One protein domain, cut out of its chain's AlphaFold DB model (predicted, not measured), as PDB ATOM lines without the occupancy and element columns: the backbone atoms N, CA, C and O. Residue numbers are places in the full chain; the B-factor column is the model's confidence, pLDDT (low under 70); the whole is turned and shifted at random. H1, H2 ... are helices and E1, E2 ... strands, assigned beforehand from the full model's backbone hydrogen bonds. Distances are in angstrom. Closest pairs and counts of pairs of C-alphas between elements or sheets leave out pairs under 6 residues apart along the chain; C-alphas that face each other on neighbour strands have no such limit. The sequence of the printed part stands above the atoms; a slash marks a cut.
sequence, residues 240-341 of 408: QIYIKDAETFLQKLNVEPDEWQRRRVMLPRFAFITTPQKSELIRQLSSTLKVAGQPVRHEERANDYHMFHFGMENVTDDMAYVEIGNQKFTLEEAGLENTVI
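Overview. This is residues 240 to 341 of the 408 residues of an uncharacterized protein of Paremcibacter congregatus (UniProt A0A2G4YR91). A twisted wall of four strands, E2, E3, E5 and E4, has the helix H2 packed along one of its faces, while the other named elements are the short helix H1, whose centre is the nearest to the mean of the C-alphas, the strand pair E1 and E8, and the hairpin E6 and E7. The long link after E5 leads from the wall to the E6 and E7 hairpin, and its residues 312 to 313 pair with residues 240 to 241 of E1. The 102 printed residues hold two named helices and eight named strands, in the order E1 H1 E2 E3 H2 E4 E5 E6 E7 E8, a mixed class of helices and strands. The three sheets, E2 E3 E5 E4, E1 E8 and E6 E7, are antiparallel. The whole is compact, with a radius of gyration of the C-alphas of 12.7 A and spans of 37 by 30 by 21 A.

Along the chain. E1, residues 240 to 243, begins at C-alpha 240 (148.309, 136.808, 159.066). H1 holds residues 246 to 252, E2 residues 260 to 263, and E3 residues 269 to 274, 16.5 A long. H2, residues 276 to 286, is 15.2 A long and begins at C-alpha 276 (176.297, 128.394, 170.641). E4, residues 297 to 301, and E5, residues 305 to 309, are each 13.5 A long. E6 holds residues 321 to 324 and E7 residues 327 to 330. E8, residues 336 to 340, ends at C-alpha 340 (146.494, 141.423, 154.634).

Arrangement. The sheet E2 E3 E5 E4 is only just strongly twisted, with C-alphas up to 4.0 A off its best plane. E2 and E3 form a hairpin, with N 261 and O 273 at 2.9 A. E3 and E5 have N 308 and O 270 at 2.8 A. E4 and E5 form a hairpin, with N 299 and O 307 at 2.8 A. H2 is on this sheet at a height of 8.8 A, over E5 and along the strands, at 11 degrees to E5 on the local plane; these are two layers, a helix on one face of a sheet. E3, H2 and E4 form a split strand-helix-strand unit, with E5 between its two strands, and its crossover is right-handed. H1 only grazes the sheet, with residues 246 to 250. The closest C-alphas of H1 and E8, Phe 249 and Leu 336, are 7.3 A apart. E1 and E8 are antiparallel, with N 240 and O 339 at 2.9 A. E6 and E7 form a hairpin, with N 329 and O 322 at 2.8 A. The closest C-alphas of H2 and E6, Leu 285 and Ile 324, are 6.6 A apart. Every O i to N i+4 pair is within hydrogen-bond range in H1, and 5 of 7 are in H2.

Size, cuts and confidence. The two C-alphas farthest apart, Asn 303 and Asp 318, are 38.3 A apart, while those of Gln 240 and Ile 341, the first and last printed, are 7.0 A apart. The printed part has no cut, and its long link is E5 to E6. The mean pLDDT of the printed part is 94.3, and no printed residue is under 70.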
ATOM      1  N   GLN A 240     147.424 137.698 158.316       94.88
ATOM      2  CA  GLN A 240     148.309 136.808 159.066       94.88
ATOM      3  C   GLN A 240     149.528 137.548 159.618       94.88
ATOM      4  O   GLN A 240     150.179 138.295 158.891       94.88
ATOM      5  N   ILE A 241     149.868 137.276 160.883       95.25
ATOM      6  CA  ILE A 241     151.058 137.830 161.530       95.25
ATOM      7  C   ILE A 241     152.290 136.963 161.251       95.25
ATOM      8  O   ILE A 241     152.296 135.763 161.548       95.25
ATOM      9  N   TYR A 242     153.354 137.576 160.729       94.12
ATOM     10  CA  TYR A 242     154.669 136.950 160.552       94.12
ATOM     11  C   TYR A 242     155.806 137.986 160.582       94.12
ATOM     12  O   TYR A 242     155.570 139.193 160.606       94.12
ATOM     13  N   ILE A 243     157.055 137.508 160.595       94.38
ATOM     14  CA  ILE A 243     158.251 138.364 160.589       94.38
ATOM     15  C   ILE A 243     158.405 139.065 159.239       94.38
ATOM     16  O   ILE A 243     158.548 138.413 158.200       94.38
ATOM     17  N   LYS A 244     158.441 140.397 159.281       92.94
ATOM     18  CA  LYS A 244     158.751 141.274 158.148       92.94
ATOM     19  C   LYS A 244     160.217 141.693 158.163       92.94
ATOM     20  O   LYS A 244     160.863 141.675 157.118       92.94
ATOM     21  N   ASP A 245     160.729 142.010 159.347       94.81
ATOM     22  CA  ASP A 245     162.110 142.398 159.587       94.81
ATOM     23  C   ASP A 245     162.751 141.435 160.593       94.81
ATOM     24  O   ASP A 245     162.477 141.452 161.794       94.81
ATOM     25  N   ALA A 246     163.590 140.551 160.056       95.12
ATOM     26  CA  ALA A 246     164.277 139.531 160.829       95.12
ATOM     27  C   ALA A 246     165.364 140.109 161.744       95.12
ATOM     28  O   ALA A 246     165.577 139.556 162.818       95.12
ATOM     29  N   GLU A 247     166.028 141.195 161.337       96.44
ATOM     30  CA  GLU A 247     167.080 141.826 162.139       96.44
ATOM     31  C   GLU A 247     166.457 142.483 163.365       96.44
ATOM     32  O   GLU A 247     166.851 142.173 164.488       96.44
ATOM     33  N   THR A 248     165.401 143.278 163.164       97.31
ATOM     34  CA  THR A 248     164.661 143.905 164.269       97.31
ATOM     35  C   THR A 248     164.122 142.857 165.250       97.31
ATOM     36  O   THR A 248     164.263 143.015 166.465       97.31
ATOM     37  N   PHE A 249     163.551 141.753 164.753       97.56
ATOM     38  CA  PHE A 249     163.069 140.668 165.614       97.56
ATOM     39  C   PHE A 249     164.195 140.019 166.429       97.56
ATOM     40  O   PHE A 249     164.059 139.827 167.637       97.56
ATOM     41  N   LEU A 250     165.315 139.689 165.785       97.31
ATOM     42  CA  LEU A 250     166.437 139.023 166.444       97.31
ATOM     43  C   LEU A 250     167.167 139.933 167.434       97.31
ATOM     44  O   LEU A 250     167.564 139.463 168.500       97.31
ATOM     45  N   GLN A 251     167.211 141.240 167.185       95.88
ATOM     46  CA  GLN A 251     167.680 142.219 168.164       95.88
ATOM     47  C   GLN A 251     166.812 142.232 169.430       95.88
ATOM     48  O   GLN A 251     167.345 142.366 170.530       95.88
ATOM     49  N   LYS A 252     165.491 142.002 169.334       95.69
ATOM     50  CA  LYS A 252     164.643 141.809 170.533       95.69
ATOM     51  C   LYS A 252     164.959 140.530 171.305       95.69
ATOM     52  O   LYS A 252     164.629 140.437 172.485       95.69
ATOM     53  N   LEU A 253     165.623 139.572 170.664       95.19
ATOM     54  CA  LEU A 253     166.189 138.387 171.302       95.19
ATOM     55  C   LEU A 253     167.676 138.564 171.669       95.19
ATOM     56  O   LEU A 253     168.319 137.596 172.070       95.19
ATOM     57  N   ASN A 254     168.206 139.792 171.585       94.56
ATOM     58  CA  ASN A 254     169.610 140.158 171.800       94.56
ATOM     59  C   ASN A 254     170.592 139.378 170.908       94.56
ATOM     60  O   ASN A 254     171.645 138.929 171.372       94.56
ATOM     61  N   VAL A 255     170.233 139.202 169.639       96.12
ATOM     62  CA  VAL A 255     171.087 138.634 168.594       96.12
ATOM     63  C   VAL A 255     171.360 139.726 167.560       96.12
ATOM     64  O   VAL A 255     170.434 140.229 166.923       96.12
ATOM     65  N   GLU A 256     172.627 140.101 167.414       95.25
ATOM     66  CA  GLU A 256     173.083 141.145 166.497       95.25
ATOM     67  C   GLU A 256     173.199 140.622 165.055       95.25
ATOM     68  O   GLU A 256     173.360 139.416 164.856       95.25
ATOM     69  N   PRO A 257     173.128 141.490 164.024       93.19
ATOM     70  CA  PRO A 257     173.085 141.075 162.617       93.19
ATOM     71  C   PRO A 257     174.219 140.153 162.138       93.19
ATOM     72  O   PRO A 257     174.008 139.360 161.224       93.19
ATOM     73  N   ASP A 258     175.410 140.238 162.730       94.62
ATOM     74  CA  ASP A 258     176.580 139.416 162.399       94.62
ATOM     75  C   ASP A 258     176.647 138.089 163.178       94.62
ATOM     76  O   ASP A 258     177.486 137.235 162.885       94.62
ATOM     77  N   GLU A 259     175.738 137.872 164.129       95.50
ATOM     78  CA  GLU A 259     175.696 136.681 164.984       95.50
ATOM     79  C   GLU A 259     174.741 135.597 164.472       95.50
ATOM     80  O   GLU A 259     174.575 134.553 165.111       95.50
ATOM     81  N   TRP A 260     174.086 135.812 163.332       95.88
ATOM     82  CA  TRP A 260     173.156 134.845 162.768       95.88
ATOM     83  C   TRP A 260     173.213 134.793 161.249       95.88
ATOM     84  O   TRP A 260     173.651 135.709 160.559       95.88
ATOM     85  N   GLN A 261     172.713 133.686 160.711       93.81
ATOM     86  CA  GLN A 261     172.534 133.528 159.281       93.81
ATOM     87  C   GLN A 261     171.159 132.939 158.996       93.81
ATOM     88  O   GLN A 261     170.804 131.863 159.486       93.81
ATOM     89  N   ARG A 262     170.385 133.624 158.151       92.12
ATOM     90  CA  ARG A 262     169.053 133.169 157.746       92.12
ATOM     91  C   ARG A 262     169.099 131.782 157.100       92.12
ATOM     92  O   ARG A 262     170.030 131.443 156.365       92.12
ATOM     93  N   ARG A 263     168.049 130.997 157.334       91.94
ATOM     94  CA  ARG A 263     167.769 129.732 156.649       91.94
ATOM     95  C   ARG A 263     166.422 129.818 155.942       91.94
ATOM     96  O   ARG A 263     165.463 130.388 156.468       91.94
ATOM     97  N   ARG A 264     166.363 129.329 154.699       90.31
ATOM     98  CA  ARG A 264     165.153 129.418 153.874       90.31
ATOM     99  C   ARG A 264     164.182 128.323 154.288       90.31
ATOM    100  O   ARG A 264     164.455 127.135 154.168       90.31
ATOM    101  N   VAL A 265     163.010 128.748 154.734       89.50
ATOM    102  CA  VAL A 265     161.885 127.887 155.096       89.50
ATOM    103  C   VAL A 265     160.599 128.470 154.529       89.50
ATOM    104  O   VAL A 265     160.532 129.648 154.176       89.50
ATOM    105  N   MET A 266     159.559 127.647 154.434       87.94
ATOM    106  CA  MET A 266     158.240 128.135 154.035       87.94
ATOM    107  C   MET A 266     157.635 129.009 155.139       87.94
ATOM    108  O   MET A 266     157.508 128.554 156.281       87.94
ATOM    109  N   LEU A 267     157.205 130.221 154.777       86.69
ATOM    110  CA  LEU A 267     156.393 131.076 155.646       86.69
ATOM    111  C   LEU A 267     155.130 130.337 156.124       86.69
ATOM    112  O   LEU A 267     154.604 129.498 155.390       86.69
ATOM    113  N   PRO A 268     154.621 130.651 157.327       91.38
ATOM    114  CA  PRO A 268     155.041 131.727 158.238       91.38
ATOM    115  C   PRO A 268     156.169 131.329 159.211       91.38
ATOM    116  O   PRO A 268     156.351 131.969 160.245       91.38
ATOM    117  N   ARG A 269     156.935 130.273 158.910       93.38
ATOM    118  CA  ARG A 269     158.106 129.905 159.713       93.38
ATOM    119  C   ARG A 269     159.269 130.854 159.445       93.38
ATOM    120  O   ARG A 269     159.464 131.303 158.316       93.38
ATOM    121  N   PHE A 270     160.062 131.103 160.477       94.62
ATOM    122  CA  PHE A 270     161.320 131.833 160.389       94.62
ATOM    123  C   PHE A 270     162.433 130.973 160.964       94.62
ATOM    124  O   PHE A 270     162.295 130.475 162.078       94.62
ATOM    125  N   ALA A 271     163.506 130.779 160.199       94.44
ATOM    126  CA  ALA A 271     164.618 129.938 160.602       94.44
ATOM    127  C   ALA A 271     165.962 130.624 160.382       94.44
ATOM    128  O   ALA A 271     166.144 131.399 159.436       94.44
ATOM    129  N   PHE A 272     166.907 130.301 161.254       94.94
ATOM    130  CA  PHE A 272     168.272 130.798 161.215       94.94
ATOM    131  C   PHE A 272     169.207 129.854 161.967       94.94
ATOM    132  O   PHE A 272     168.761 129.015 162.749       94.94
ATOM    133  N   ILE A 273     170.501 130.005 161.708       94.12
ATOM    134  CA  ILE A 273     171.554 129.474 162.573       94.12
ATOM    135  C   ILE A 273     172.239 130.621 163.312       94.12
ATOM    136  O   ILE A 273     172.230 131.753 162.822       94.12
ATOM    137  N   THR A 274     172.837 130.336 164.461       95.25
ATOM    138  CA  THR A 274     173.563 131.322 165.273       95.25
ATOM    139  C   THR A 274     174.747 130.673 165.994       95.25
ATOM    140  O   THR A 274     175.103 129.534 165.703       95.25
ATOM    141  N   THR A 275     175.407 131.411 166.884       92.69
ATOM    142  CA  THR A 275     176.510 130.900 167.701       92.69
ATOM    143  C   THR A 275     175.983 130.140 168.924       92.69
ATOM    144  O   THR A 275     174.944 130.522 169.466       92.69
ATOM    145  N   PRO A 276     176.718 129.142 169.452       91.50
ATOM    146  CA  PRO A 276     176.297 128.394 170.641       91.50
ATOM    147  C   PRO A 276     175.945 129.276 171.849       91.50
ATOM    148  O   PRO A 276     175.036 128.968 172.618       91.50
ATOM    149  N   GLN A 277     176.647 130.402 172.014       91.06
ATOM    150  CA  GLN A 277     176.388 131.368 173.082       91.06
ATOM    151  C   GLN A 277     175.006 132.019 172.937       91.06
ATOM    152  O   GLN A 277     174.301 132.202 173.930       91.06
ATOM    153  N   LYS A 278     174.606 132.363 171.709       95.12
ATOM    154  CA  LYS A 278     173.303 132.971 171.420       95.12
ATOM    155  C   LYS A 278     172.182 131.939 171.418       95.12
ATOM    156  O   LYS A 278     171.082 132.268 171.859       95.12
ATOM    157  N   SER A 279     172.464 130.691 171.037       94.31
ATOM    158  CA  SER A 279     171.503 129.582 171.095       94.31
ATOM    159  C   SER A 279     170.883 129.426 172.487       94.31
ATOM    160  O   SER A 279     169.663 129.297 172.613       94.31
ATOM    161  N   GLU A 280     171.692 129.510 173.548       91.31
ATOM    162  CA  GLU A 280     171.196 129.403 174.926       91.31
ATOM    163  C   GLU A 280     170.299 130.584 175.323       91.31
ATOM    164  O   GLU A 280     169.242 130.399 175.929       91.31
ATOM    165  N   LEU A 281     170.660 131.802 174.916       91.94
ATOM    166  CA  LEU A 281     169.832 132.981 175.163       91.94
ATOM    167  C   LEU A 281     168.474 132.881 174.454       91.94
ATOM    168  O   LEU A 281     167.430 133.167 175.044       91.94
ATOM    169  N   ILE A 282     168.476 132.414 173.203       95.38
ATOM    170  CA  ILE A 282     167.255 132.188 172.425       95.38
ATOM    171  C   ILE A 282     166.383 131.124 173.090       95.38
ATOM    172  O   ILE A 282     165.167 131.300 173.166       95.38
ATOM    173  N   ARG A 283     166.972 130.039 173.609       92.00
ATOM    174  CA  ARG A 283     166.239 128.989 174.337       92.00
ATOM    175  C   ARG A 283     165.466 129.566 175.523       92.00
ATOM    176  O   ARG A 283     164.299 129.239 175.719       92.00
ATOM    177  N   GLN A 284     166.088 130.463 176.282       91.56
ATOM    178  CA  GLN A 284     165.451 131.092 177.437       91.56
ATOM    179  C   GLN A 284     164.331 132.048 177.010       91.56
ATOM    180  O   GLN A 284     163.196 131.923 177.477       91.56
ATOM    181  N   LEU A 285     164.612 132.963 176.078       94.44
ATOM    182  CA  LEU A 285     163.651 133.989 175.661       94.44
ATOM    183  C   LEU A 285     162.473 133.418 174.864       94.44
ATOM    184  O   LEU A 285     161.336 133.848 175.065       94.44
ATOM    185  N   SER A 286     162.708 132.421 174.010       94.56
ATOM    186  CA  SER A 286     161.666 131.782 173.193       94.56
ATOM    187  C   SER A 286     160.535 131.180 174.026       94.56
ATOM    188  O   SER A 286     159.379 131.275 173.627       94.56
ATOM    189  N   SER A 287     160.833 130.649 175.218       94.38
ATOM    190  CA  SER A 287     159.823 130.104 176.140       94.38
ATOM    191  C   SER A 287     158.820 131.152 176.644       94.38
ATOM    192  O   SER A 287     157.710 130.816 177.057       94.38
ATOM    193  N   THR A 288     159.204 132.429 176.588       96.38
ATOM    194  CA  THR A 288     158.384 133.570 177.014       96.38
ATOM    195  C   THR A 288     157.737 134.310 175.846       96.38
ATOM    196  O   THR A 288     156.868 135.149 176.074       96.38
ATOM    197  N   LEU A 289     158.146 134.007 174.609       97.88
ATOM    198  CA  LEU A 289     157.692 134.706 173.416       97.88
ATOM    199  C   LEU A 289     156.215 134.401 173.147       97.88
ATOM    200  O   LEU A 289     155.827 133.257 172.884       97.88
ATOM    201  N   LYS A 290     155.399 135.451 173.143       97.88
ATOM    202  CA  LYS A 290     154.000 135.395 172.719       97.88
ATOM    203  C   LYS A 290     153.719 136.444 171.666       97.88
ATOM    204  O   LYS A 290     154.331 137.507 171.638       97.88
ATOM    205  N   VAL A 291     152.738 136.166 170.826       97.81
ATOM    206  CA  VAL A 291     152.200 137.129 169.869       97.81
ATOM    207  C   VAL A 291     150.688 136.983 169.880       97.81
ATOM    208  O   VAL A 291     150.167 135.868 169.840       97.81
ATOM    209  N   ALA A 292     149.984 138.107 169.992       96.62
ATOM    210  CA  ALA A 292     148.539 138.135 170.216       96.62
ATOM    211  C   ALA A 292     148.092 137.261 171.408       96.62
ATOM    212  O   ALA A 292     147.081 136.562 171.355       96.62
ATOM    213  N   GLY A 293     148.905 137.246 172.471       95.56
ATOM    214  CA  GLY A 293     148.686 136.436 173.673       95.56
ATOM    215  C   GLY A 293     148.928 134.930 173.505       95.56
ATOM    216  O   GLY A 293     148.842 134.194 174.488       95.56
ATOM    217  N   GLN A 294     149.265 134.456 172.301       96.31
ATOM    218  CA  GLN A 294     149.529 133.046 172.018       96.31
ATOM    219  C   GLN A 294     151.034 132.746 172.073       96.31
ATOM    220  O   GLN A 294     151.808 133.487 171.464       96.31
ATOM    221  N   PRO A 295     151.471 131.671 172.759       96.94
ATOM    222  CA  PRO A 295     152.866 131.235 172.728       96.94
ATOM    223  C   PRO A 295     153.334 130.933 171.305       96.94
ATOM    224  O   PRO A 295     152.659 130.221 170.559       96.94
ATOM    225  N   VAL A 296     154.511 131.437 170.942       97.19
ATOM    226  CA  VAL A 296     155.145 131.106 169.663       97.19
ATOM    227  C   VAL A 296     155.898 129.796 169.826       97.19
ATOM    228  O   VAL A 296     156.797 129.679 170.657       97.19
ATOM    229  N   ARG A 297     155.559 128.792 169.012       96.62
ATOM    230  CA  ARG A 297     156.303 127.530 169.021       96.62
ATOM    231  C   ARG A 297     157.716 127.765 168.487       96.62
ATOM    232  O   ARG A 297     157.893 128.268 167.376       96.62
ATOM    233  N   HIS A 298     158.700 127.340 169.270       96.12
ATOM    234  CA  HIS A 298     160.115 127.332 168.923       96.12
ATOM    235  C   HIS A 298     160.615 125.890 168.822       96.12
ATOM    236  O   HIS A 298     160.248 125.030 169.622       96.12
ATOM    237  N   GLU A 299     161.418 125.623 167.800       94.12
ATOM    238  CA  GLU A 299     162.140 124.373 167.618       94.12
ATOM    239  C   GLU A 299     163.636 124.664 167.507       94.12
ATOM    240  O   GLU A 299     164.052 125.565 166.775       94.12
ATOM    241  N   GLU A 300     164.440 123.860 168.191       91.31
ATOM    242  CA  GLU A 300     165.892 123.851 168.061       91.31
ATOM    243  C   GLU A 300     166.356 122.487 167.566       91.31
ATOM    244  O   GLU A 300     165.776 121.455 167.914       91.31
ATOM    245  N   ARG A 301     167.379 122.486 166.711       86.44
ATOM    246  CA  ARG A 301     167.950 121.277 166.116       86.44
ATOM    247  C   ARG A 301     169.472 121.377 166.060       86.44
ATOM    248  O   ARG A 301     170.047 122.397 166.424       86.44
ATOM    249  N   ALA A 302     170.113 120.303 165.599       81.75
ATOM    250  CA  ALA A 302     171.564 120.236 165.449       81.75
ATOM    251  C   ALA A 302     172.130 121.435 164.665       81.75
ATOM    252  O   ALA A 302     171.457 121.981 163.786       81.75
ATOM    253  N   ASN A 303     173.387 121.779 164.961       82.94
ATOM    254  CA  ASN A 303     174.129 122.893 164.361       82.94
ATOM    255  C   ASN A 303     173.480 124.261 164.620       82.94
ATOM    256  O   ASN A 303     173.354 125.067 163.697       82.94
ATOM    257  N   ASP A 304     173.036 124.485 165.864       90.44
ATOM    258  CA  ASP A 304     172.513 125.774 166.341       90.44
ATOM    259  C   ASP A 304     171.388 126.323 165.455       90.44
ATOM    260  O   ASP A 304     171.287 127.521 165.188       90.44
ATOM    261  N   TYR A 305     170.554 125.418 164.935       92.06
ATOM    262  CA  TYR A 305     169.439 125.752 164.063       92.06
ATOM    263  C   TYR A 305     168.202 126.057 164.904       92.06
ATOM    264  O   TYR A 305     167.687 125.179 165.600       92.06
ATOM    265  N   HIS A 306     167.672 127.269 164.766       95.06
ATOM    266  CA  HIS A 306     166.454 127.720 165.433       95.06
ATOM    267  C   HIS A 306     165.347 127.966 164.414       95.06
ATOM    268  O   HIS A 306     165.577 128.519 163.336       95.06
ATOM    269  N   MET A 307     164.120 127.587 164.767       95.69
ATOM    270  CA  MET A 307     162.932 127.848 163.964       95.69
ATOM    271  C   MET A 307     161.764 128.304 164.831       95.69
ATOM    272  O   MET A 307     161.368 127.622 165.772       95.69
ATOM    273  N   PHE A 308     161.183 129.442 164.473       96.75
ATOM    274  CA  PHE A 308     159.981 129.991 165.087       96.75
ATOM    275  C   PHE A 308     158.779 129.800 164.164       96.75
ATOM    276  O   PHE A 308     158.854 130.051 162.956       96.75
ATOM    277  N   HIS A 309     157.659 129.367 164.736       95.88
ATOM    278  CA  HIS A 309     156.397 129.160 164.036       95.88
ATOM    279  C   HIS A 309     155.436 130.304 164.360       95.88
ATOM    280  O   HIS A 309     154.739 130.270 165.373       95.88
ATOM    281  N   PHE A 310     155.406 131.311 163.487       94.81
ATOM    282  CA  PHE A 310     154.380 132.354 163.513       94.81
ATOM    283  C   PHE A 310     153.158 131.906 162.705       94.81
ATOM    284  O   PHE A 310     152.974 130.716 162.445       94.81
ATOM    285  N   GLY A 311     152.343 132.860 162.257       89.44
ATOM    286  CA  GLY A 311     151.205 132.580 161.397       89.44
ATOM    287  C   GLY A 311     149.858 132.827 162.044       89.44
ATOM    288  O   GLY A 311     148.887 132.229 161.603       89.44
ATOM    289  N   MET A 312     149.780 133.686 163.056       94.62
ATOM    290  CA  MET A 312     148.538 133.958 163.771       94.62
ATOM    291  C   MET A 312     147.561 134.610 162.795       94.62
ATOM    292  O   MET A 312     147.853 135.651 162.205       94.62
ATOM    293  N   GLU A 313     146.445 133.932 162.564       94.69
ATOM    294  CA  GLU A 313     145.488 134.238 161.504       94.69
ATOM    295  C   GLU A 313     144.379 135.139 162.037       94.69
ATOM    296  O   GLU A 313     143.885 134.928 163.143       94.69
ATOM    297  N   ASN A 314     143.938 136.100 161.227       94.62
ATOM    298  CA  ASN A 314     142.760 136.929 161.494       94.62
ATOM    299  C   ASN A 314     142.799 137.685 162.841       94.62
ATOM    300  O   ASN A 314     141.754 137.994 163.407       94.62
ATOM    301  N   VAL A 315     143.997 138.022 163.334       95.31
ATOM    302  CA  VAL A 315     144.185 138.810 164.563       95.31
ATOM    303  C   VAL A 315     143.763 140.263 164.334       95.31
ATOM    304  O   VAL A 315     144.214 140.908 163.383       95.31
ATOM    305  N   THR A 316     142.902 140.786 165.201       93.12
ATOM    306  CA  THR A 316     142.458 142.185 165.182       93.12
ATOM    307  C   THR A 316     143.544 143.127 165.702       93.12
ATOM    308  O   THR A 316     144.451 142.714 166.422       93.12
ATOM    309  N   ASP A 317     143.480 144.401 165.319       89.50
ATOM    310  CA  ASP A 317     144.573 145.351 165.568       89.50
ATOM    311  C   ASP A 317     144.773 145.642 167.069       89.50
ATOM    312  O   ASP A 317     145.898 145.851 167.514       89.50
ATOM    313  N   ASP A 318     143.712 145.565 167.875       91.19
ATOM    314  CA  ASP A 318     143.750 145.687 169.339       91.19
ATOM    315  C   ASP A 318     144.447 144.502 170.033       91.19
ATOM    316  O   ASP A 318     144.990 144.644 171.131       91.19
ATOM    317  N   MET A 319     144.493 143.347 169.367       94.19
ATOM    318  CA  MET A 319     145.161 142.130 169.836       94.19
ATOM    319  C   MET A 319     146.541 141.928 169.190       94.19
ATOM    320  O   MET A 319     147.239 140.967 169.508       94.19
ATOM    321  N   ALA A 320     146.972 142.820 168.297       95.69
ATOM    322  CA  ALA A 320     148.204 142.694 167.527       95.69
ATOM    323  C   ALA A 320     149.428 143.229 168.298       95.69
ATOM    324  O   ALA A 320     149.877 144.357 168.099       95.69
ATOM    325  N   TYR A 321     149.993 142.403 169.179       97.38
ATOM    326  CA  TYR A 321     151.183 142.745 169.970       97.38
ATOM    327  C   TYR A 321     152.132 141.553 170.141       97.38
ATOM    328  O   TYR A 321     151.736 140.404 169.932       97.38
ATOM    329  N   VAL A 322     153.371 141.830 170.557       98.25
ATOM    330  CA  VAL A 322     154.401 140.832 170.895       98.25
ATOM    331  C   VAL A 322     154.792 140.975 172.363       98.25
ATOM    332  O   VAL A 322     154.942 142.088 172.858       98.25
ATOM    333  N   GLU A 323     154.969 139.862 173.065       98.12
ATOM    334  CA  GLU A 323     155.502 139.821 174.431       98.12
ATOM    335  C   GLU A 323     156.776 138.980 174.452       98.12
ATOM    336  O   GLU A 323     156.794 137.878 173.905       98.12
ATOM    337  N   ILE A 324     157.832 139.495 175.084       96.62
ATOM    338  CA  ILE A 324     159.097 138.785 175.320       96.62
ATOM    339  C   ILE A 324     159.495 139.057 176.768       96.62
ATOM    340  O   ILE A 324     159.698 140.206 177.169       96.62
ATOM    341  N   GLY A 325     159.570 138.008 177.582       93.75
ATOM    342  CA  GLY A 325     159.705 138.134 179.030       93.75
ATOM    343  C   GLY A 325     158.574 138.980 179.622       93.75
ATOM    344  O   GLY A 325     157.400 138.656 179.470       93.75
ATOM    345  N   ASN A 326     158.940 140.083 180.280       93.06
ATOM    346  CA  ASN A 326     158.000 141.032 180.892       93.06
ATOM    347  C   ASN A 326     157.762 142.288 180.037       93.06
ATOM    348  O   ASN A 326     157.154 143.249 180.508       93.06
ATOM    349  N   GLN A 327     158.289 142.321 178.813       96.56
ATOM    350  CA  GLN A 327     158.161 143.461 177.913       96.56
ATOM    351  C   GLN A 327     157.086 143.189 176.866       96.56
ATOM    352  O   GLN A 327     156.965 142.074 176.358       96.56
ATOM    353  N   LYS A 328     156.323 144.232 176.538       97.44
ATOM    354  CA  LYS A 328     155.284 144.218 175.511       97.44
ATOM    355  C   LYS A 328     155.637 145.240 174.436       97.44
ATOM    356  O   LYS A 328     155.960 146.378 174.761       97.44
ATOM    357  N   PHE A 329     155.548 144.820 173.183       97.94
ATOM    358  CA  PHE A 329     155.892 145.599 172.000       97.94
ATOM    359  C   PHE A 329     154.717 145.614 171.025       97.94
ATOM    360  O   PHE A 329     153.926 144.664 170.954       97.94
ATOM    361  N   THR A 330     154.628 146.669 170.225       97.94
ATOM    362  CA  THR A 330     153.863 146.626 168.976       97.94
ATOM    363  C   THR A 330     154.491 145.616 168.006       97.94
ATOM    364  O   THR A 330     155.645 145.212 168.166       97.94
ATOM    365  N   LEU A 331     153.741 145.185 166.982       97.56
ATOM    366  CA  LEU A 331     154.299 144.294 165.956       97.56
ATOM    367  C   LEU A 331     155.502 144.930 165.246       97.56
ATOM    368  O   LEU A 331     156.525 144.270 165.090       97.56
ATOM    369  N   GLU A 332     155.394 146.210 164.877       96.88
ATOM    370  CA  GLU A 332     156.442 146.942 164.158       96.88
ATOM    371  C   GLU A 332     157.734 147.036 164.976       96.88
ATOM    372  O   GLU A 332     158.799 146.688 164.472       96.88
ATOM    373  N   GLU A 333     157.640 147.397 166.259       97.81
ATOM    374  CA  GLU A 333     158.801 147.447 167.160       97.81
ATOM    375  C   GLU A 333     159.500 146.092 167.305       97.81
ATOM    376  O   GLU A 333     160.690 146.054 167.610       97.81
ATOM    377  N   ALA A 334     158.775 144.987 167.122       97.31
ATOM    378  CA  ALA A 334     159.309 143.631 167.191       97.31
ATOM    379  C   ALA A 334     159.715 143.056 165.819       97.31
ATOM    380  O   ALA A 334     160.140 141.906 165.760       97.31
ATOM    381  N   GLY A 335     159.577 143.807 164.720       97.00
ATOM    382  CA  GLY A 335     159.901 143.337 163.366       97.00
ATOM    383  C   GLY A 335     158.839 142.430 162.726       97.00
ATOM    384  O   GLY A 335     159.107 141.740 161.738       97.00
ATOM    385  N   LEU A 336     157.617 142.412 163.261       96.75
ATOM    386  CA  LEU A 336     156.478 141.654 162.745       96.75
ATOM    387  C   LEU A 336     155.487 142.569 162.015       96.75
ATOM    388  O   LEU A 336     155.439 143.778 162.219       96.75
ATOM    389  N   GLU A 337     154.648 141.975 161.174       95.38
ATOM    390  CA  GLU A 337     153.546 142.663 160.502       95.38
ATOM    391  C   GLU A 337     152.298 141.782 160.508       95.38
ATOM    392  O   GLU A 337     152.402 140.567 160.353       95.38
ATOM    393  N   ASN A 338     151.122 142.395 160.668       95.31
ATOM    394  CA  ASN A 338     149.830 141.751 160.442       95.31
ATOM    395  C   ASN A 338     149.406 141.977 158.987       95.31
ATOM    396  O   ASN A 338     148.708 142.938 158.663       95.31
ATOM    397  N   THR A 339     149.904 141.140 158.083       93.12
ATOM    398  CA  THR A 339     149.764 141.382 156.647       93.12
ATOM    399  C   THR A 339     148.395 140.930 156.145       93.12
ATOM    400  O   THR A 339     147.990 139.792 156.381       93.12
ATOM    401  N   VAL A 340     147.708 141.788 155.384       92.94
ATOM    402  CA  VAL A 340     146.494 141.423 154.634       92.94
ATOM    403  C   VAL A 340     146.842 140.400 153.554       92.94
ATOM    404  O   VAL A 340     147.769 140.617 152.777       92.94
ATOM    405  N   ILE A 341     146.100 139.300 153.477       91.75
ATOM    406  CA  ILE A 341     146.317 138.234 152.494       91.75
ATOM    407  C   ILE A 341     145.401 138.484 151.298       91.75
ATOM    408  O   ILE A 341     144.182 138.404 151.414       91.75
TER     409      ILE A 341